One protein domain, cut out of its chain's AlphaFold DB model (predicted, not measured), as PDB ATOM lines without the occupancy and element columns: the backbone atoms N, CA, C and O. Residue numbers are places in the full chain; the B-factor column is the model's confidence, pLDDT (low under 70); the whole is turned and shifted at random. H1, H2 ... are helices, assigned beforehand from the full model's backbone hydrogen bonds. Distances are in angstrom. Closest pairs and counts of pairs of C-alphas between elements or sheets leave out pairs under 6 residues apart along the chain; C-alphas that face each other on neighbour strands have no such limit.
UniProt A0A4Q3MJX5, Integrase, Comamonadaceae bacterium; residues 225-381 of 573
ATOM      1  N   VAL A 225       2.660   0.400 -25.995       90.00
ATOM      2  CA  VAL A 225       2.365  -0.844 -26.749       90.00
ATOM      3  C   VAL A 225       1.860  -1.973 -25.846       90.00
ATOM      4  O   VAL A 225       0.926  -2.698 -26.207       90.00
ATOM      5  N   VAL A 226       2.504  -2.113 -24.689       90.81
ATOM      6  CA  VAL A 226       2.129  -3.036 -23.613       90.81
ATOM      7  C   VAL A 226       1.665  -2.171 -22.441       90.81
ATOM      8  O   VAL A 226       2.483  -1.364 -21.984       90.81
ATOM      9  N   PRO A 227       0.406  -2.281 -21.991       92.19
ATOM     10  CA  PRO A 227      -0.097  -1.500 -20.867       92.19
ATOM     11  C   PRO A 227       0.553  -1.936 -19.550       92.19
ATOM     12  O   PRO A 227       1.167  -3.003 -19.467       92.19
ATOM     13  N   ALA A 228       0.420  -1.093 -18.528       95.12
ATOM     14  CA  ALA A 228       0.776  -1.477 -17.170       95.12
ATOM     15  C   ALA A 228      -0.216  -2.531 -16.652       95.12
ATOM     16  O   ALA A 228      -1.415  -2.409 -16.894       95.12
ATOM     17  N   ALA A 229       0.286  -3.581 -16.002       96.81
ATOM     18  CA  ALA A 229      -0.528  -4.694 -15.515       96.81
ATOM     19  C   ALA A 229       0.210  -5.519 -14.450       96.81
ATOM     20  O   ALA A 229       1.443  -5.521 -14.392       96.81
ATOM     21  N   THR A 230      -0.543  -6.291 -13.667       97.19
ATOM     22  CA  THR A 230      -0.017  -7.378 -12.827       97.19
ATOM     23  C   THR A 230       0.188  -8.629 -13.686       97.19
ATOM     24  O   THR A 230      -0.610  -9.559 -13.685       97.19
ATOM     25  N   ALA A 231       1.235  -8.618 -14.507       96.81
ATOM     26  CA  ALA A 231       1.578  -9.710 -15.417       96.81
ATOM     27  C   ALA A 231       3.094  -9.738 -15.671       96.81
ATOM     28  O   ALA A 231       3.835  -8.926 -15.118       96.81
ATOM     29  N   LEU A 232       3.568 -10.634 -16.545       97.38
ATOM     30  CA  LEU A 232       4.962 -10.660 -17.011       97.38
ATOM     31  C   LEU A 232       5.269  -9.468 -17.927       97.38
ATOM     32  O   LEU A 232       5.407  -9.595 -19.146       97.38
ATOM     33  N   VAL A 233       5.383  -8.299 -17.313       96.69
ATOM     34  CA  VAL A 233       5.723  -7.026 -17.941       96.69
ATOM     35  C   VAL A 233       6.971  -6.440 -17.279       96.69
ATOM     36  O   VAL A 233       7.315  -6.818 -16.159       96.69
ATOM     37  N   PRO A 234       7.700  -5.540 -17.958       96.06
ATOM     38  CA  PRO A 234       8.852  -4.883 -17.356       96.06
ATOM     39  C   PRO A 234       8.497  -4.135 -16.066       96.06
ATOM     40  O   PRO A 234       7.387  -3.637 -15.925       96.06
ATOM     41  N   TYR A 235       9.482  -3.958 -15.193       95.19
ATOM     42  CA  TYR A 235       9.421  -3.260 -13.908       95.19
ATOM     43  C   TYR A 235       8.694  -1.908 -13.973       95.19
ATOM     44  O   TYR A 235       7.838  -1.638 -13.139       95.19
ATOM     45  N   GLU A 236       8.961  -1.081 -14.991       93.00
ATOM     46  CA  GLU A 236       8.290   0.216 -15.183       93.00
ATOM     47  C   GLU A 236       6.791   0.125 -15.540       93.00
ATOM     48  O   GLU A 236       6.109   1.143 -15.580       93.00
ATOM     49  N   LYS A 237       6.288  -1.075 -15.841       95.12
ATOM     50  CA  LYS A 237       4.893  -1.365 -16.206       95.12
ATOM     51  C   LYS A 237       4.217  -2.323 -15.231       95.12
ATOM     52  O   LYS A 237       3.027  -2.590 -15.376       95.12
ATOM     53  N   PHE A 238       4.966  -2.891 -14.296       97.31
ATOM     54  CA  PHE A 238       4.419  -3.863 -13.374       97.31
ATOM     55  C   PHE A 238       3.590  -3.148 -12.313       97.31
ATOM     56  O   PHE A 238       4.106  -2.298 -11.588       97.31
ATOM     57  N   VAL A 239       2.304  -3.487 -12.250       97.38
ATOM     58  CA  VAL A 239       1.397  -3.002 -11.207       97.38
ATOM     59  C   VAL A 239       1.407  -4.033 -10.090       97.38
ATOM     60  O   VAL A 239       0.969  -5.166 -10.291       97.38
ATOM     61  N   VAL A 240       1.945  -3.651  -8.935       96.69
ATOM     62  CA  VAL A 240       1.999  -4.528  -7.763       96.69
ATOM     63  C   VAL A 240       0.633  -4.503  -7.065       96.69
ATOM     64  O   VAL A 240       0.166  -3.408  -6.748       96.69
ATOM     65  N   PRO A 241      -0.020  -5.658  -6.833       97.06
ATOM     66  CA  PRO A 241      -1.256  -5.727  -6.051       97.06
ATOM     67  C   PRO A 241      -1.057  -5.194  -4.633       97.06
ATOM     68  O   PRO A 241       0.038  -5.315  -4.081       97.06
ATOM     69  N   GLU A 242      -2.110  -4.642  -4.029       95.31
ATOM     70  CA  GLU A 242      -2.028  -4.058  -2.684       95.31
ATOM     71  C   GLU A 242      -1.558  -5.074  -1.636       95.31
ATOM     72  O   GLU A 242      -0.651  -4.761  -0.867       95.31
ATOM     73  N   ASP A 243      -2.051  -6.313  -1.710       94.88
ATOM     74  CA  ASP A 243      -1.687  -7.414  -0.803       94.88
ATOM     75  C   ASP A 243      -0.193  -7.789  -0.852       94.88
ATOM     76  O   ASP A 243       0.347  -8.376   0.084       94.88
ATOM     77  N   PHE A 244       0.503  -7.449  -1.944       96.50
ATOM     78  CA  PHE A 244       1.900  -7.830  -2.184       96.50
ATOM     79  C   PHE A 244       2.831  -6.629  -2.382       96.50
ATOM     80  O   PHE A 244       3.971  -6.794  -2.820       96.50
ATOM     81  N   ASN A 245       2.375  -5.414  -2.063       95.56
ATOM     82  CA  ASN A 245       3.169  -4.194  -2.241       95.56
ATOM     83  C   ASN A 245       4.269  -4.011  -1.178       95.56
ATOM     84  O   ASN A 245       5.147  -3.170  -1.354       95.56
ATOM     85  N   GLY A 246       4.236  -4.786  -0.089       96.31
ATOM     86  CA  GLY A 246       5.255  -4.776   0.962       96.31
ATOM     87  C   GLY A 246       5.091  -3.721   2.053       96.31
ATOM     88  O   GLY A 246       5.951  -3.615   2.928       96.31
ATOM     89  N   ARG A 247       3.985  -2.966   2.067       95.12
ATOM     90  CA  ARG A 247       3.667  -2.046   3.176       95.12
ATOM     91  C   ARG A 247       3.536  -2.781   4.509       95.12
ATOM     92  O   ARG A 247       4.005  -2.278   5.524       95.12
ATOM     93  N   GLU A 248       2.968  -3.983   4.472       93.94
ATOM     94  CA  GLU A 248       2.786  -4.879   5.622       93.94
ATOM     95  C   GLU A 248       3.724  -6.100   5.560       93.94
ATOM     96  O   GLU A 248       3.424  -7.168   6.089       93.94
ATOM     97  N   GLY A 249       4.867  -5.971   4.872       95.25
ATOM     98  CA  GLY A 249       5.798  -7.081   4.685       95.25
ATOM     99  C   GLY A 249       6.324  -7.650   6.010       95.25
ATOM    100  O   GLY A 249       6.635  -6.907   6.939       95.25
ATOM    101  N   ARG A 250       6.496  -8.973   6.097       96.25
ATOM    102  CA  ARG A 250       6.894  -9.678   7.332       96.25
ATOM    103  C   ARG A 250       8.213  -9.171   7.918       96.25
ATOM    104  O   ARG A 250       8.375  -9.139   9.136       96.25
ATOM    105  N   PHE A 251       9.161  -8.804   7.059       96.94
ATOM    106  CA  PHE A 251      10.477  -8.298   7.454       96.94
ATOM    107  C   PHE A 251      10.609  -6.787   7.244       96.94
ATOM    108  O   PHE A 251      11.706  -6.242   7.385       96.94
ATOM    109  N   ARG A 252       9.505  -6.101   6.919       96.38
ATOM    110  CA  ARG A 252       9.435  -4.646   6.787       96.38
ATOM    111  C   ARG A 252       9.648  -4.009   8.158       96.38
ATOM    112  O   ARG A 252       8.954  -4.313   9.124       96.38
ATOM    113  N   ASN A 253      10.613  -3.103   8.250       96.50
ATOM    114  CA  ASN A 253      10.772  -2.293   9.454       96.50
ATOM    115  C   ASN A 253       9.695  -1.195   9.520       96.50
ATOM    116  O   ASN A 253       9.235  -0.730   8.475       96.50
ATOM    117  N   PRO A 254       9.347  -0.701  10.725       93.44
ATOM    118  CA  PRO A 254       8.478   0.463  10.870       93.44
ATOM    119  C   PRO A 254       8.988   1.663  10.064       93.44
ATOM    120  O   PRO A 254      10.190   1.932  10.058       93.44
ATOM    121  N   VAL A 255       8.076   2.428   9.454       91.06
ATOM    122  CA  VAL A 255       8.404   3.575   8.578       91.06
ATOM    123  C   VAL A 255       9.350   4.573   9.256       91.06
ATOM    124  O   VAL A 255      10.269   5.065   8.614       91.06
ATOM    125  N   ALA A 256       9.214   4.790  10.569       91.88
ATOM    126  CA  ALA A 256      10.084   5.679  11.346       91.88
ATOM    127  C   ALA A 256      11.573   5.265  11.373       91.88
ATOM    128  O   ALA A 256      12.433   6.099  11.640       91.88
ATOM    129  N   LYS A 257      11.891   3.987  11.116       91.25
ATOM    130  CA  LYS A 257      13.271   3.482  11.012       91.25
ATOM    131  C   LYS A 257      13.800   3.487   9.576       91.25
ATOM    132  O   LYS A 257      15.000   3.311   9.377       91.25
ATOM    133  N   CYS A 258      12.922   3.653   8.587       94.38
ATOM    134  CA  CYS A 258      13.288   3.620   7.182       94.38
ATOM    135  C   CYS A 258      13.792   4.999   6.745       94.38
ATOM    136  O   CYS A 258      13.079   5.993   6.851       94.38
ATOM    137  N   ARG A 259      15.020   5.062   6.227       94.62
ATOM    138  CA  ARG A 259      15.613   6.312   5.719       94.62
ATOM    139  C   ARG A 259      15.196   6.639   4.286       94.62
ATOM    140  O   ARG A 259      15.480   7.727   3.791       94.62
ATOM    141  N   LEU A 260      14.525   5.706   3.613       92.62
ATOM    142  CA  LEU A 260      13.999   5.902   2.270       92.62
ATOM    143  C   LEU A 260      12.642   6.606   2.331       92.62
ATOM    144  O   LEU A 260      11.749   6.180   3.057       92.62
ATOM    145  N   ALA A 261      12.445   7.616   1.484       92.19
ATOM    146  CA  ALA A 261      11.149   8.266   1.280       92.19
ATOM    147  C   ALA A 261      10.210   7.418   0.389       92.19
ATOM    148  O   ALA A 261       9.662   7.906  -0.598       92.19
ATOM    149  N   VAL A 262      10.076   6.124   0.696       93.38
ATOM    150  CA  VAL A 262       9.264   5.151  -0.055       93.38
ATOM    151  C   VAL A 262       8.465   4.278   0.907       93.38
ATOM    152  O   VAL A 262       8.930   3.931   1.996       93.38
ATOM    153  N   THR A 263       7.254   3.911   0.502       92.88
ATOM    154  CA  THR A 263       6.320   3.166   1.356       92.88
ATOM    155  C   THR A 263       6.158   1.707   0.941       92.88
ATOM    156  O   THR A 263       5.764   0.907   1.784       92.88
ATOM    157  N   ASP A 264       6.534   1.343  -0.285       96.44
ATOM    158  CA  ASP A 264       6.358   0.011  -0.874       96.44
ATOM    159  C   ASP A 264       7.649  -0.556  -1.503       96.44
ATOM    160  O   ASP A 264       8.657   0.139  -1.687       96.44
ATOM    161  N   ASP A 265       7.611  -1.853  -1.821       97.50
ATOM    162  CA  ASP A 265       8.753  -2.621  -2.326       97.50
ATOM    163  C   ASP A 265       9.180  -2.162  -3.722       97.50
ATOM    164  O   ASP A 265      10.370  -2.161  -4.056       97.50
ATOM    165  N   HIS A 266       8.211  -1.751  -4.546       97.19
ATOM    166  CA  HIS A 266       8.478  -1.244  -5.889       97.19
ATOM    167  C   HIS A 266       9.315   0.034  -5.818       97.19
ATOM    168  O   HIS A 266      10.371   0.109  -6.455       97.19
ATOM    169  N   GLY A 267       8.915   0.989  -4.975       96.00
ATOM    170  CA  GLY A 267       9.649   2.219  -4.708       96.00
ATOM    171  C   GLY A 267      11.020   1.966  -4.082       96.00
ATOM    172  O   GLY A 267      11.995   2.608  -4.474       96.00
ATOM    173  N   ALA A 268      11.138   0.988  -3.180       96.81
ATOM    174  CA  ALA A 268      12.409   0.611  -2.557       96.81
ATOM    175  C   ALA A 268      13.447   0.105  -3.568       96.81
ATOM    176  O   ALA A 268      14.607   0.535  -3.547       96.81
ATOM    177  N   ILE A 269      13.026  -0.742  -4.517       96.69
ATOM    178  CA  ILE A 269      13.868  -1.134  -5.657       96.69
ATOM    179  C   ILE A 269      14.264   0.102  -6.472       96.69
ATOM    180  O   ILE A 269      15.427   0.238  -6.859       96.69
ATOM    181  N   GLY A 270      13.321   1.011  -6.726       94.44
ATOM    182  CA  GLY A 270      13.568   2.248  -7.465       94.44
ATOM    183  C   GLY A 270      14.648   3.111  -6.809       94.44
ATOM    184  O   GLY A 270      15.578   3.553  -7.490       94.44
ATOM    185  N   ALA A 271      14.581   3.271  -5.485       93.62
ATOM    186  CA  ALA A 271      15.562   4.014  -4.697       93.62
ATOM    187  C   ALA A 271      16.960   3.380  -4.795       93.62
ATOM    188  O   ALA A 271      17.943   4.068  -5.079       93.62
ATOM    189  N   TRP A 272      17.046   2.050  -4.674       94.19
ATOM    190  CA  TRP A 272      18.307   1.322  -4.837       94.19
ATOM    191  C   TRP A 272      18.904   1.478  -6.241       94.19
ATOM    192  O   TRP A 272      20.103   1.731  -6.397       94.19
ATOM    193  N   LEU A 273      18.080   1.361  -7.284       92.06
ATOM    194  CA  LEU A 273      18.527   1.541  -8.666       92.06
ATOM    195  C   LEU A 273      19.030   2.966  -8.919       92.06
ATOM    196  O   LEU A 273      20.031   3.139  -9.624       92.06
ATOM    197  N   ALA A 274      18.382   3.971  -8.324       87.31
ATOM    198  CA  ALA A 274      18.829   5.358  -8.370       87.31
ATOM    199  C   ALA A 274      20.182   5.533  -7.660       87.31
ATOM    200  O   ALA A 274      21.103   6.095  -8.258       87.31
ATOM    201  N   ALA A 275      20.355   4.960  -6.463       86.81
ATOM    202  CA  ALA A 275      21.594   5.023  -5.681       86.81
ATOM    203  C   ALA A 275      22.806   4.393  -6.394       86.81
ATOM    204  O   ALA A 275      23.941   4.827  -6.210       86.81
ATOM    205  N   LYS A 276      22.591   3.392  -7.259       82.88
ATOM    206  CA  LYS A 276      23.654   2.763  -8.072       82.88
ATOM    207  C   LYS A 276      23.972   3.523  -9.367       82.88
ATOM    208  O   LYS A 276      24.702   3.009 -10.221       82.88
ATOM    209  N   SER A 277      23.442   4.734  -9.538       70.38
ATOM    210  CA  SER A 277      23.744   5.584 -10.688       70.38
ATOM    211  C   SER A 277      25.110   6.262 -10.548       70.38
ATOM    212  O   SER A 277      25.385   6.870  -9.518       70.38
ATOM    213  N   PRO A 278      25.957   6.240 -11.597       58.94
ATOM    214  CA  PRO A 278      27.298   6.830 -11.553       58.94
ATOM    215  C   PRO A 278      27.316   8.358 -11.369       58.94
ATOM    216  O   PRO A 278      28.385   8.920 -11.180       58.94
ATOM    217  N   GLN A 279      26.160   9.029 -11.431       57.66
ATOM    218  CA  GLN A 279      26.031  10.479 -11.248       57.66
ATOM    219  C   GLN A 279      25.758  10.911  -9.797       57.66
ATOM    220  O   GLN A 279      25.639  12.104  -9.564       57.66
ATOM    221  N   GLY A 280      25.704   9.981  -8.832       51.53
ATOM    222  CA  GLY A 280      25.546  10.299  -7.409       51.53
ATOM    223  C   GLY A 280      24.162  10.855  -7.061       51.53
ATOM    224  O   GLY A 280      23.883  12.018  -7.304       51.53
ATOM    225  N   GLY A 281      23.301  10.017  -6.474       45.91
ATOM    226  CA  GLY A 281      22.136  10.399  -5.652       45.91
ATOM    227  C   GLY A 281      21.000  11.245  -6.258       45.91
ATOM    228  O   GLY A 281      19.930  11.289  -5.663       45.91
ATOM    229  N   GLY A 282      21.177  11.900  -7.405       47.84
ATOM    230  CA  GLY A 282      20.147  12.706  -8.060       47.84
ATOM    231  C   GLY A 282      19.334  11.911  -9.088       47.84
ATOM    232  O   GLY A 282      19.837  10.928  -9.647       47.84
ATOM    233  N   PRO A 283      18.087  12.321  -9.391       45.72
ATOM    234  CA  PRO A 283      17.344  11.759 -10.509       45.72
ATOM    235  C   PRO A 283      18.157  11.956 -11.793       45.72
ATOM    236  O   PRO A 283      18.508  13.078 -12.159       45.72
ATOM    237  N   ALA A 284      18.479  10.851 -12.469       46.72
ATOM    238  CA  ALA A 284      19.159  10.913 -13.755       46.72
ATOM    239  C   ALA A 284      18.330  11.794 -14.709       46.72
ATOM    240  O   ALA A 284      17.108  11.615 -14.780       46.72
ATOM    241  N   PRO A 285      18.952  12.715 -15.472       48.31
ATOM    242  CA  PRO A 285      18.231  13.460 -16.489       48.31
ATOM    243  C   PRO A 285      17.495  12.465 -17.396       48.31
ATOM    244  O   PRO A 285      18.078  11.425 -17.729       48.31
ATOM    245  N   PRO A 286      16.269  12.767 -17.863       47.88
ATOM    246  CA  PRO A 286      15.382  11.824 -18.566       47.88
ATOM    247  C   PRO A 286      15.939  11.235 -19.883       47.88
ATOM    248  O   PRO A 286      15.241  10.517 -20.595       47.88
ATOM    249  N   LYS A 287      17.197  11.527 -20.237       52.12
ATOM    250  CA  LYS A 287      17.874  11.132 -21.476       52.12
ATOM    251  C   LYS A 287      19.211  10.404 -21.279       52.12
ATOM    252  O   LYS A 287      19.826  10.052 -22.283       52.12
ATOM    253  N   VAL A 288      19.681  10.152 -20.050       57.03
ATOM    254  CA  VAL A 288      20.944   9.411 -19.856       57.03
ATOM    255  C   VAL A 288      20.683   7.901 -19.945       57.03
ATOM    256  O   VAL A 288      19.923   7.359 -19.141       57.03
ATOM    257  N   PRO A 289      21.285   7.177 -20.908       64.62
ATOM    258  CA  PRO A 289      21.120   5.733 -20.996       64.62
ATOM    259  C   PRO A 289      21.759   5.043 -19.785       64.62
ATOM    260  O   PRO A 289      22.914   5.298 -19.450       64.62
ATOM    261  N   LEU A 290      21.023   4.113 -19.167       74.12
ATOM    262  CA  LEU A 290      21.527   3.294 -18.060       74.12
ATOM    263  C   LEU A 290      22.836   2.596 -18.448       74.12
ATOM    264  O   LEU A 290      22.921   1.982 -19.518       74.12
ATOM    265  N   SER A 291      23.822   2.612 -17.553       79.88
ATOM    266  CA  SER A 291      25.072   1.860 -17.698       79.88
ATOM    267  C   SER A 291      24.814   0.343 -17.782       79.88
ATOM    268  O   SER A 291      23.768  -0.141 -17.337       79.88
ATOM    269  N   PRO A 292      25.748  -0.460 -18.338       80.94
ATOM    270  CA  PRO A 292      25.618  -1.920 -18.351       80.94
ATOM    271  C   PRO A 292      25.331  -2.526 -16.970       80.94
ATOM    272  O   PRO A 292      24.498  -3.426 -16.872       80.94
ATOM    273  N   THR A 293      25.956  -1.991 -15.919       85.06
ATOM    274  CA  THR A 293      25.755  -2.417 -14.527       85.06
ATOM    275  C   THR A 293      24.338  -2.114 -14.047       85.06
ATOM    276  O   THR A 293      23.655  -3.020 -13.583       85.06
ATOM    277  N   GLN A 294      23.840  -0.890 -14.250       86.69
ATOM    278  CA  GLN A 294      22.467  -0.527 -13.870       86.69
ATOM    279  C   GLN A 294      21.421  -1.377 -14.600       86.69
ATOM    280  O   GLN A 294      20.419  -1.779 -14.012       86.69
ATOM    281  N   ARG A 295      21.652  -1.698 -15.881       89.69
ATOM    282  CA  ARG A 295      20.755  -2.589 -16.633       89.69
ATOM    283  C   ARG A 295      20.738  -4.002 -16.061       89.69
ATOM    284  O   ARG A 295      19.670  -4.606 -16.036       89.69
ATOM    285  N   ALA A 296      21.888  -4.520 -15.625       91.44
ATOM    286  CA  ALA A 296      21.956  -5.810 -14.947       91.44
ATOM    287  C   ALA A 296      21.211  -5.759 -13.607       91.44
ATOM    288  O   ALA A 296      20.379  -6.617 -13.355       91.44
ATOM    289  N   TYR A 297      21.426  -4.713 -12.806       94.75
ATOM    290  CA  TYR A 297      20.792  -4.564 -11.494       94.75
ATOM    291  C   TYR A 297      19.272  -4.487 -11.600       94.75
ATOM    292  O   TYR A 297      18.573  -5.254 -10.944       94.75
ATOM    293  N   ARG A 298      18.763  -3.646 -12.511       95.19
ATOM    294  CA  ARG A 298      17.325  -3.561 -12.788       95.19
ATOM    295  C   ARG A 298      16.760  -4.903 -13.231       95.19
ATOM    296  O   ARG A 298      15.688  -5.269 -12.782       95.19
ATOM    297  N   ARG A 299      17.469  -5.630 -14.101       95.88
ATOM    298  CA  ARG A 299      17.018  -6.936 -14.599       95.88
ATOM    299  C   ARG A 299      16.888  -7.966 -13.478       95.88
ATOM    300  O   ARG A 299      15.909  -8.699 -13.470       95.88
ATOM    301  N   GLU A 300      17.853  -8.047 -12.563       97.94
ATOM    302  CA  GLU A 300      17.774  -9.041 -11.484       97.94
ATOM    303  C   GLU A 300      16.731  -8.655 -10.426       97.94
ATOM    304  O   GLU A 300      15.945  -9.509 -10.028       97.94
ATOM    305  N   ALA A 301      16.644  -7.376 -10.042       97.94
ATOM    306  CA  ALA A 301      15.602  -6.905  -9.124       97.94
ATOM    307  C   ALA A 301      14.187  -7.092  -9.701       97.94
ATOM    308  O   ALA A 301      13.285  -7.537  -9.003       97.94
ATOM    309  N   GLU A 302      14.009  -6.820 -10.997       97.69
ATOM    310  CA  GLU A 302      12.765  -7.071 -11.735       97.69
ATOM    311  C   GLU A 302      12.367  -8.545 -11.713       97.69
ATOM    312  O   GLU A 302      11.212  -8.857 -11.444       97.69
ATOM    313  N   ARG A 303      13.309  -9.460 -11.975       98.44
ATOM    314  CA  ARG A 303      13.034 -10.903 -11.923       98.44
ATOM    315  C   ARG A 303      12.546 -11.326 -10.548       98.44
ATOM    316  O   ARG A 303      11.593 -12.093 -10.479       98.44
ATOM    317  N   LEU A 304      13.191 -10.830  -9.492       98.69
ATOM    318  CA  LEU A 304      12.806 -11.165  -8.128       98.69
ATOM    319  C   LEU A 304      11.420 -10.612  -7.782       98.69
ATOM    320  O   LEU A 304      10.600 -11.369  -7.281       98.69
ATOM    321  N   LEU A 305      11.143  -9.340  -8.093       98.56
ATOM    322  CA  LEU A 305       9.844  -8.712  -7.823       98.56
ATOM    323  C   LEU A 305       8.701  -9.412  -8.567       98.56
ATOM    324  O   LEU A 305       7.660  -9.701  -7.987       98.56
ATOM    325  N   LEU A 306       8.891  -9.698  -9.857       98.62
ATOM    326  CA  LEU A 306       7.887 -10.422 -10.633       98.62
ATOM    327  C   LEU A 306       7.655 -11.814 -10.041       98.62
ATOM    328  O   LEU A 306       6.518 -12.260  -9.977       98.62
ATOM    329  N   TRP A 307       8.718 -12.508  -9.625       98.69
ATOM    330  CA  TRP A 307       8.607 -13.878  -9.129       98.69
ATOM    331  C   TRP A 307       7.948 -13.918  -7.752       98.69
ATOM    332  O   TRP A 307       7.071 -14.751  -7.524       98.69
ATOM    333  N   SER A 308       8.310 -12.992  -6.857       98.38
ATOM    334  CA  SER A 308       7.730 -12.925  -5.516       98.38
ATOM    335  C   SER A 308       6.218 -12.726  -5.591       98.38
ATOM    336  O   SER A 308       5.473 -13.427  -4.918       98.38
ATOM    337  N   VAL A 309       5.759 -11.842  -6.481       98.31
ATOM    338  CA  VAL A 309       4.334 -11.528  -6.619       98.31
ATOM    339  C   VAL A 309       3.585 -12.582  -7.440       98.31
ATOM    340  O   VAL A 309       2.541 -13.051  -7.004       98.31
ATOM    341  N   LEU A 310       4.086 -12.961  -8.623       98.25
ATOM    342  CA  LEU A 310       3.326 -13.782  -9.580       98.25
ATOM    343  C   LEU A 310       3.424 -15.290  -9.330       98.25
ATOM    344  O   LEU A 310       2.486 -16.007  -9.654       98.25
ATOM    345  N   GLU A 311       4.547 -15.773  -8.796       98.00
ATOM    346  CA  GLU A 311       4.767 -17.210  -8.566       98.00
ATOM    347  C   GLU A 311       4.647 -17.561  -7.086       98.00
ATOM    348  O   GLU A 311       4.057 -18.581  -6.733       98.00
ATOM    349  N   ARG A 312       5.211 -16.724  -6.205       97.75
ATOM    350  CA  ARG A 312       5.219 -16.999  -4.765       97.75
ATOM    351  C   ARG A 312       4.003 -16.436  -4.028       97.75
ATOM    352  O   ARG A 312       3.681 -16.955  -2.964       97.75
ATOM    353  N   GLY A 313       3.335 -15.421  -4.581       97.50
ATOM    354  CA  GLY A 313       2.194 -14.760  -3.943       97.50
ATOM    355  C   GLY A 313       2.577 -14.057  -2.642       97.50
ATOM    356  O   GLY A 313       1.882 -14.187  -1.641       97.50
ATOM    357  N   THR A 314       3.728 -13.381  -2.618       97.50
ATOM    358  CA  THR A 314       4.225 -12.669  -1.437       97.50
ATOM    359  C   THR A 314       4.912 -11.357  -1.811       97.50
ATOM    360  O   THR A 314       5.418 -11.176  -2.925       97.50
ATOM    361  N   ALA A 315       4.949 -10.430  -0.856       97.75
ATOM    362  CA  ALA A 315       5.723  -9.205  -0.981       97.75
ATOM    363  C   ALA A 315       7.229  -9.508  -0.975       97.75
ATOM    364  O   ALA A 315       7.692 -10.455  -0.336       97.75
ATOM    365  N   LEU A 316       8.019  -8.666  -1.641       97.00
ATOM    366  CA  LEU A 316       9.475  -8.794  -1.636       97.00
ATOM    367  C   LEU A 316      10.014  -8.631  -0.209       97.00
ATOM    368  O   LEU A 316      10.837  -9.427   0.225       97.00
ATOM    369  N   SER A 317       9.486  -7.684   0.565       97.50
ATOM    370  CA  SER A 317       9.821  -7.493   1.987       97.50
ATOM    371  C   SER A 317       9.329  -8.608   2.926       97.50
ATOM    372  O   SER A 317       9.561  -8.534   4.134       97.50
ATOM    373  N   SER A 318       8.686  -9.656   2.403       98.06
ATOM    374  CA  SER A 318       8.287 -10.856   3.151       98.06
ATOM    375  C   SER A 318       9.116 -12.099   2.816       98.06
ATOM    376  O   SER A 318       8.864 -13.153   3.398       98.06
ATOM    377  N   LEU A 319      10.083 -12.004   1.896       98.19
ATOM    378  CA  LEU A 319      10.851 -13.160   1.432       98.19
ATOM    379  C   LEU A 319      11.777 -13.726   2.517       98.19
ATOM    380  O   LEU A 319      12.535 -12.989   3.148       98.19
ATOM    381  N   THR A 320      11.747 -15.048   2.686       97.00
ATOM    382  CA  THR A 320      12.637 -15.796   3.584       97.00
ATOM    383  C   THR A 320      13.863 -16.358   2.855       97.00
ATOM    384  O   THR A 320      13.996 -16.258   1.632       97.00
ATOM    385  N   GLU A 321      14.776 -16.988   3.597       95.19
ATOM    386  CA  GLU A 321      15.909 -17.719   3.016       95.19
ATOM    387  C   GLU A 321      15.455 -18.905   2.150       95.19
ATOM    388  O   GLU A 321      16.030 -19.157   1.088       95.19
ATOM    389  N   GLU A 322      14.386 -19.600   2.555       96.44
ATOM    390  CA  GLU A 322      13.769 -20.666   1.762       96.44
ATOM    391  C   GLU A 322      13.213 -20.124   0.442       96.44
ATOM    392  O   GLU A 322      13.384 -20.753  -0.605       96.44
ATOM    393  N   ASP A 323      12.602 -18.936   0.459       98.00
ATOM    394  CA  ASP A 323      12.119 -18.295  -0.764       98.00
ATOM    395  C   ASP A 323      13.273 -17.908  -1.688       98.00
ATOM    396  O   ASP A 323      13.193 -18.089  -2.904       98.00
ATOM    397  N   ALA A 324      14.381 -17.420  -1.133       97.12
ATOM    398  CA  ALA A 324      15.560 -17.103  -1.924       97.12
ATOM    399  C   ALA A 324      16.188 -18.374  -2.542       97.12
ATOM    400  O   ALA A 324      16.641 -18.342  -3.695       97.12
ATOM    401  N   ALA A 325      16.174 -19.508  -1.831       96.19
ATOM    402  CA  ALA A 325      16.573 -20.807  -2.377       96.19
ATOM    403  C   ALA A 325      15.625 -21.269  -3.500       96.19
ATOM    404  O   ALA A 325      16.089 -21.702  -4.561       96.19
ATOM    405  N   ALA A 326      14.311 -21.113  -3.312       98.06
ATOM    406  CA  ALA A 326      13.300 -21.427  -4.320       98.06
ATOM    407  C   ALA A 326      13.456 -20.556  -5.578       98.06
ATOM    408  O   ALA A 326      13.417 -21.069  -6.697       98.06
ATOM    409  N   PHE A 327      13.728 -19.259  -5.417       98.38
ATOM    410  CA  PHE A 327      14.020 -18.358  -6.529       98.38
ATOM    411  C   PHE A 327      15.310 -18.749  -7.267       98.38
ATOM    412  O   PHE A 327      15.363 -18.728  -8.498       98.38
ATOM    413  N   SER A 328      16.354 -19.158  -6.539       97.31
ATOM    414  CA  SER A 328      17.586 -19.684  -7.142       97.31
ATOM    415  C   SER A 328      17.305 -20.913  -8.018       97.31
ATOM    416  O   SER A 328      17.742 -20.958  -9.172       97.31
ATOM    417  N   ALA A 329      16.515 -21.871  -7.517       97.06
ATOM    418  CA  ALA A 329      16.092 -23.045  -8.283       97.06
ATOM    419  C   ALA A 329      15.261 -22.648  -9.516       97.06
ATOM    420  O   ALA A 329      15.552 -23.097 -10.629       97.06
ATOM    421  N   PHE A 330      14.310 -21.726  -9.351       98.44
ATOM    422  CA  PHE A 330      13.494 -21.181 -10.434       98.44
ATOM    423  C   PHE A 330      14.340 -20.589 -11.570       98.44
ATOM    424  O   PHE A 330      14.083 -20.853 -12.740       98.44
ATOM    425  N   LEU A 331      15.406 -19.845 -11.259       98.06
ATOM    426  CA  LEU A 331      16.300 -19.284 -12.279       98.06
ATOM    427  C   LEU A 331      17.060 -20.351 -13.086       98.06
ATOM    428  O   LEU A 331      17.476 -20.083 -14.219       98.06
ATOM    429  N   THR A 332      17.256 -21.546 -12.526       97.44
ATOM    430  CA  THR A 332      17.898 -22.677 -13.219       97.44
ATOM    431  C   THR A 332      16.922 -23.550 -14.000       97.44
ATOM    432  O   THR A 332      17.348 -24.251 -14.912       97.44
ATOM    433  N   ALA A 333      15.628 -23.476 -13.696       97.12
ATOM    434  CA  ALA A 333      14.579 -24.228 -14.375       97.12
ATOM    435  C   ALA A 333      13.273 -23.409 -14.490       97.12
ATOM    436  O   ALA A 333      12.253 -23.790 -13.916       97.12
ATOM    437  N   PRO A 334      13.281 -22.268 -15.208       97.62
ATOM    438  CA  PRO A 334      12.106 -21.411 -15.306       97.62
ATOM    439  C   PRO A 334      11.032 -22.012 -16.232       97.62
ATOM    440  O   PRO A 334      11.377 -22.613 -17.256       97.62
ATOM    441  N   PRO A 335       9.734 -21.786 -15.958       97.31
ATOM    442  CA  PRO A 335       8.655 -22.149 -16.871       97.31
ATOM    443  C   PRO A 335       8.795 -21.472 -18.242       97.31
ATOM    444  O   PRO A 335       9.285 -20.344 -18.359       97.31
ATOM    445  N   GLN A 336       8.276 -22.113 -19.295       96.19
ATOM    446  CA  GLN A 336       8.343 -21.580 -20.663       96.19
ATOM    447  C   GLN A 336       7.679 -20.200 -20.795       96.19
ATOM    448  O   GLN A 336       8.154 -19.361 -21.557       96.19
ATOM    449  N   ALA A 337       6.623 -19.929 -20.020       96.25
ATOM    450  CA  ALA A 337       5.938 -18.636 -20.012       96.25
ATOM    451  C   ALA A 337       6.851 -17.465 -19.596       96.25
ATOM    452  O   ALA A 337       6.635 -16.342 -20.052       96.25
ATOM    453  N   TRP A 338       7.889 -17.730 -18.795       97.69
ATOM    454  CA  TRP A 338       8.897 -16.761 -18.346       97.69
ATOM    455  C   TRP A 338      10.058 -16.575 -19.321       97.69
ATOM    456  O   TRP A 338      10.889 -15.682 -19.123       97.69
ATOM    457  N   CYS A 339      10.121 -17.402 -20.365       97.38
ATOM    458  CA  CYS A 339      11.220 -17.447 -21.314       97.38
ATOM    459  C   CYS A 339      10.794 -16.867 -22.665       97.38
ATOM    460  O   CYS A 339       9.819 -17.303 -23.272       97.38
ATOM    461  N   GLY A 340      11.535 -15.874 -23.149       93.06
ATOM    462  CA  GLY A 340      11.268 -15.207 -24.421       93.06
ATOM    463  C   GLY A 340      12.479 -15.194 -25.349       93.06
ATOM    464  O   GLY A 340      13.594 -15.532 -24.942       93.06
ATOM    465  N   PRO A 341      12.290 -14.784 -26.615       89.69
ATOM    466  CA  PRO A 341      13.389 -14.655 -27.560       89.69
ATOM    467  C   PRO A 341      14.454 -13.668 -27.067       89.69
ATOM    468  O   PRO A 341      14.156 -12.686 -26.380       89.69
ATOM    469  N   ARG A 342      15.705 -13.885 -27.485       87.94
ATOM    470  CA  ARG A 342      16.809 -12.989 -27.126       87.94
ATOM    471  C   ARG A 342      16.611 -11.580 -27.668       87.94
ATOM    472  O   ARG A 342      16.054 -11.383 -28.749       87.94
ATOM    473  N   HIS A 343      17.152 -10.601 -26.945       83.56
ATOM    474  CA  HIS A 343      17.206  -9.194 -27.372       83.56
ATOM    475  C   HIS A 343      15.840  -8.532 -27.620       83.56
ATOM    476  O   HIS A 343      15.761  -7.511 -28.316       83.56
ATOM    477  N   GLN A 344      14.769  -9.072 -27.034       88.44
ATOM    478  CA  GLN A 344      13.466  -8.419 -27.066       88.44
ATOM    479  C   GLN A 344      13.506  -7.105 -26.291       88.44
ATOM    480  O   GLN A 344      14.050  -7.001 -25.189       88.44
ATOM    481  N   GLN A 345      12.943  -6.066 -26.900       88.81
ATOM    482  CA  GLN A 345      12.896  -4.743 -26.289       88.81
ATOM    483  C   GLN A 345      11.792  -4.702 -25.234       88.81
ATOM    484  O   GLN A 345      10.778  -5.365 -25.387       88.81
ATOM    485  N   ARG A 346      11.956  -3.889 -24.189       90.88
ATOM    486  CA  ARG A 346      11.025  -3.848 -23.043       90.88
ATOM    487  C   ARG A 346       9.603  -3.406 -23.410       90.88
ATOM    488  O   ARG A 346       8.654  -3.761 -22.735       90.88
ATOM    489  N   TRP A 347       9.423  -2.668 -24.503       90.44
ATOM    490  CA  TRP A 347       8.084  -2.342 -25.004       90.44
ATOM    491  C   TRP A 347       7.412  -3.487 -25.778       90.44
ATOM    492  O   TRP A 347       6.225  -3.392 -26.071       90.44
ATOM    493  N   SER A 348       8.162  -4.524 -26.161       91.12
ATOM    494  CA  SER A 348       7.680  -5.615 -27.009       91.12
ATOM    495  C   SER A 348       6.694  -6.504 -26.245       91.12
ATOM    496  O   SER A 348       7.015  -6.915 -25.130       91.12
ATOM    497  N   PRO A 349       5.555  -6.898 -26.842       90.94
ATOM    498  CA  PRO A 349       4.664  -7.911 -26.260       90.94
ATOM    499  C   PRO A 349       5.339  -9.280 -26.054       90.94
ATOM    500  O   PRO A 349       4.937 -10.064 -25.196       90.94
ATOM    501  N   LEU A 350       6.390  -9.559 -26.831       91.75
ATOM    502  CA  LEU A 350       7.195 -10.780 -26.732       91.75
ATOM    503  C   LEU A 350       8.291 -10.693 -25.663       91.75
ATOM    504  O   LEU A 350       9.077 -11.630 -25.515       91.75
ATOM    505  N   TRP A 351       8.402  -9.566 -24.955       95.38
ATOM    506  CA  TRP A 351       9.376  -9.423 -23.883       95.38
ATOM    507  C   TRP A 351       9.078 -10.408 -22.754       95.38
ATOM    508  O   TRP A 351       7.928 -10.594 -22.356       95.38
ATOM    509  N   ARG A 352      10.138 -11.019 -22.233       96.69
ATOM    510  CA  ARG A 352      10.110 -11.864 -21.046       96.69
ATOM    511  C   ARG A 352      11.353 -11.603 -20.190       96.69
ATOM    512  O   ARG A 352      12.384 -11.196 -20.735       96.69
ATOM    513  N   PRO A 353      11.279 -11.835 -18.869       96.44
ATOM    514  CA  PRO A 353      12.391 -11.579 -17.951       96.44
ATOM    515  C   PRO A 353      13.583 -12.535 -18.146       96.44
ATOM    516  O   PRO A 353      14.724 -12.181 -17.812       96.44
ATOM    517  N   LEU A 354      13.354 -13.733 -18.696       97.12
ATOM    518  CA  LEU A 354      14.382 -14.741 -18.954       97.12
ATOM    519  C   LEU A 354      14.454 -15.080 -20.450       97.12
ATOM    520  O   LEU A 354      13.466 -15.019 -21.176       97.12
ATOM    521  N   GLU A 355      15.651 -15.440 -20.915       95.38
ATOM    522  CA  GLU A 355      15.892 -15.968 -22.272       95.38
ATOM    523  C   GLU A 355      16.017 -17.509 -22.257       95.38
ATOM    524  O   GLU A 355      16.437 -18.114 -23.242       95.38
ATOM    525  N   GLY A 356      15.715 -18.131 -21.112       96.06
ATOM    526  CA  GLY A 356      15.954 -19.537 -20.787       96.06
ATOM    527  C   GLY A 356      16.639 -19.715 -19.418       96.06
ATOM    528  O   GLY A 356      16.915 -18.716 -18.739       96.06
ATOM    529  N   PRO A 357      16.940 -20.970 -19.029       97.12
ATOM    530  CA  PRO A 357      17.690 -21.311 -17.818       97.12
ATOM    531  C   PRO A 357      19.017 -20.556 -17.673       97.12
ATOM    532  O   PRO A 357      19.786 -20.434 -18.634       97.12
ATOM    533  N   LEU A 358      19.330 -20.075 -16.466       96.12
ATOM    534  CA  LEU A 358      20.614 -19.429 -16.198       96.12
ATOM    535  C   LEU A 358      21.758 -20.445 -16.085       96.12
ATOM    536  O   LEU A 358      21.648 -21.493 -15.459       96.12
ATOM    537  N   THR A 359      22.919 -20.073 -16.628       93.94
ATOM    538  CA  THR A 359      24.171 -20.803 -16.383       93.94
ATOM    539  C   THR A 359      24.667 -20.565 -14.954       93.94
ATOM    540  O   THR A 359      24.394 -19.519 -14.367       93.94
ATOM    541  N   ALA A 360      25.505 -21.459 -14.418       89.62
ATOM    542  CA  ALA A 360      26.068 -21.321 -13.067       89.62
ATOM    543  C   ALA A 360      26.827 -19.994 -12.825       89.62
ATOM    544  O   ALA A 360      26.918 -19.512 -11.695       89.62
ATOM    545  N   GLY A 361      27.409 -19.394 -13.870       87.00
ATOM    546  CA  GLY A 361      28.037 -18.071 -13.782       87.00
ATOM    547  C   GLY A 361      27.011 -16.939 -13.694       87.00
ATOM    548  O   GLY A 361      27.138 -16.061 -12.843       87.00
ATOM    549  N   ALA A 362      25.977 -16.985 -14.541       91.75
ATOM    550  CA  ALA A 362      24.897 -16.001 -14.543       91.75
ATOM    551  C   ALA A 362      24.051 -16.072 -13.262       91.75
ATOM    552  O   ALA A 362      23.696 -15.030 -12.720       91.75
ATOM    553  N   LEU A 363      23.797 -17.278 -12.739       95.56
ATOM    554  CA  LEU A 363      23.104 -17.488 -11.469       95.56
ATOM    555  C   LEU A 363      23.868 -16.844 -10.307       95.56
ATOM    556  O   LEU A 363      23.309 -16.024  -9.588       95.56
ATOM    557  N   ARG A 364      25.169 -17.138 -10.163       93.56
ATOM    558  CA  ARG A 364      26.003 -16.522  -9.115       93.56
ATOM    559  C   ARG A 364      26.015 -14.999  -9.205       93.56
ATOM    560  O   ARG A 364      25.919 -14.330  -8.180       93.56
ATOM    561  N   GLN A 365      26.110 -14.453 -10.418       93.38
ATOM    562  CA  GLN A 365      26.025 -13.009 -10.623       93.38
ATOM    563  C   GLN A 365      24.658 -12.462 -10.189       93.38
ATOM    564  O   GLN A 365      24.621 -11.456  -9.489       93.38
ATOM    565  N   SER A 366      23.564 -13.132 -10.564       96.56
ATOM    566  CA  SER A 366      22.203 -12.754 -10.169       96.56
ATOM    567  C   SER A 366      22.054 -12.689  -8.650       96.56
ATOM    568  O   SER A 366      21.707 -11.646  -8.102       96.56
ATOM    569  N   LEU A 367      22.432 -13.763  -7.956       96.56
ATOM    570  CA  LEU A 367      22.362 -13.839  -6.496       96.56
ATOM    571  C   LEU A 367      23.269 -12.803  -5.814       96.56
ATOM    572  O   LEU A 367      22.887 -12.229  -4.802       96.56
ATOM    573  N   THR A 368      24.441 -12.499  -6.382       95.50
ATOM    574  CA  THR A 368      25.329 -11.440  -5.856       95.50
ATOM    575  C   THR A 368      24.676 -10.062  -5.951       95.50
ATOM    576  O   THR A 368      24.750  -9.267  -5.014       95.50
ATOM    577  N   ILE A 369      24.018  -9.775  -7.077       96.06
ATOM    578  CA  ILE A 369      23.294  -8.520  -7.288       96.06
ATOM    579  C   ILE A 369      22.130  -8.412  -6.297       96.06
ATOM    580  O   ILE A 369      21.988  -7.375  -5.651       96.06
ATOM    581  N   LEU A 370      21.346  -9.476  -6.122       97.75
ATOM    582  CA  LEU A 370      20.208  -9.491  -5.198       97.75
ATOM    583  C   LEU A 370      20.631  -9.384  -3.735       97.75
ATOM    584  O   LEU A 370      20.032  -8.620  -2.984       97.75
ATOM    585  N   ARG A 371      21.733 -10.037  -3.356       96.88
ATOM    586  CA  ARG A 371      22.349  -9.829  -2.046       96.88
ATOM    587  C   ARG A 371      22.690  -8.356  -1.823       96.88
ATOM    588  O   ARG A 371      22.381  -7.831  -0.764       96.88
ATOM    589  N   SER A 372      23.254  -7.674  -2.825       96.00
ATOM    590  CA  SER A 372      23.583  -6.242  -2.728       96.00
ATOM    591  C   SER A 372      22.364  -5.307  -2.716       96.00
ATOM    592  O   SER A 372      22.463  -4.195  -2.196       96.00
ATOM    593  N   LEU A 373      21.233  -5.733  -3.290       97.25
ATOM    594  CA  LEU A 373      19.946  -5.048  -3.148       97.25
ATOM    595  C   LEU A 373      19.485  -5.125  -1.694       97.25
ATOM    596  O   LEU A 373      19.262  -4.091  -1.078       97.25
ATOM    597  N   TYR A 374      19.415  -6.327  -1.123       98.00
ATOM    598  CA  TYR A 374      18.972  -6.487   0.260       98.00
ATOM    599  C   TYR A 374      19.929  -5.880   1.278       98.00
ATOM    600  O   TYR A 374      19.454  -5.290   2.237       98.00
ATOM    601  N   SER A 375      21.248  -5.934   1.063       97.12
ATOM    602  CA  SER A 375      22.202  -5.219   1.921       97.12
ATOM    603  C   SER A 375      21.879  -3.726   1.986       97.12
ATOM    604  O   SER A 375      21.808  -3.178   3.076       97.12
ATOM    605  N   TYR A 376      21.581  -3.094   0.847       96.56
ATOM    606  CA  TYR A 376      21.150  -1.696   0.827       96.56
ATOM    607  C   TYR A 376      19.814  -1.486   1.553       96.56
ATOM    608  O   TYR A 376      19.679  -0.556   2.339       96.56
ATOM    609  N   LEU A 377      18.825  -2.356   1.330       97.44
ATOM    610  CA  LEU A 377      17.529  -2.234   2.001       97.44
ATOM    611  C   LEU A 377      17.637  -2.429   3.523       97.44
ATOM    612  O   LEU A 377      16.920  -1.763   4.265       97.44
ATOM    613  N   VAL A 378      18.529  -3.302   3.997       97.38
ATOM    614  CA  VAL A 378      18.839  -3.469   5.425       97.38
ATOM    615  C   VAL A 378      19.559  -2.239   5.965       97.38
ATOM    616  O   VAL A 378      19.151  -1.695   6.989       97.38
ATOM    617  N   GLU A 379      20.596  -1.770   5.265       96.62
ATOM    618  CA  GLU A 379      21.355  -0.576   5.642       96.62
ATOM    619  C   GLU A 379      20.419   0.620   5.827       96.62
ATOM    620  O   GLU A 379      20.498   1.281   6.860       96.62
ATOM    621  N   GLU A 380      19.499   0.858   4.886       96.50
ATOM    622  CA  GLU A 380      18.513   1.951   4.912       96.50
ATOM    623  C   GLU A 380      17.312   1.709   5.837       96.50
ATOM    624  O   GLU A 380      16.370   2.508   5.869       96.50
ATOM    625  N   GLY A 381      17.326   0.611   6.597       96.06
ATOM    626  CA  GLY A 381      16.271   0.271   7.542       96.06
ATOM    627  C   GLY A 381      14.926  -0.008   6.873       96.06
ATOM    628  O   GLY A 381      13.898   0.140   7.520       96.06
TER     629      GLY A 381
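Overview. This is residues 225 to 381 of the 573 residues of the protein "Integrase" of Comamonadaceae bacterium (UniProt A0A4Q3MJX5). Little regular structure is here: a hairpin of two helices, H1 and H2, crossed by the longest helix, H4, with H3 beside H4, amid long loops. The 157 printed residues, all helix in class, hold H1 to H4 in order and no named strand; under half are in named elements. The whole is compact, with radius of gyration of the C-alphas 15.2 A and spans of 43 by 39 by 32 A.

Arrangement. Past residues 225 to 264, find H1, residues 265 to 275, and H2, residues 292 to 310, a hairpin at a shallow tilt of 8 degrees, opposite ways; their closest C-alphas, Leu 273 and Arg 298, are 6.7 A apart. H4, residues 360 to 379, touches H2 with residues 366 to 373 alone, about perpendicular at 82 degrees; C-alphas 300 and 366 are closest, 5.9 A. H4 and H3, residues 321 to 332, form a hairpin; C-alphas 331 and 363 are closest, 7.1 A. In H1, H2, H3 and H4 every O i to N i+4 pair is within hydrogen-bond range.

Along the chain. From C-alpha 265 at (8.753, -2.621, -2.326) H1 runs 15.3 A; H2 runs 26.7 A, H3 17.1 A, and H4 28.3 A to C-alpha 379 at (21.355, -0.576, 5.642).

Size, cuts and confidence. The printed part has no cut. Links H1 to H2 and H3 to H4 are long; residues 278 to 289 have pLDDT under 70.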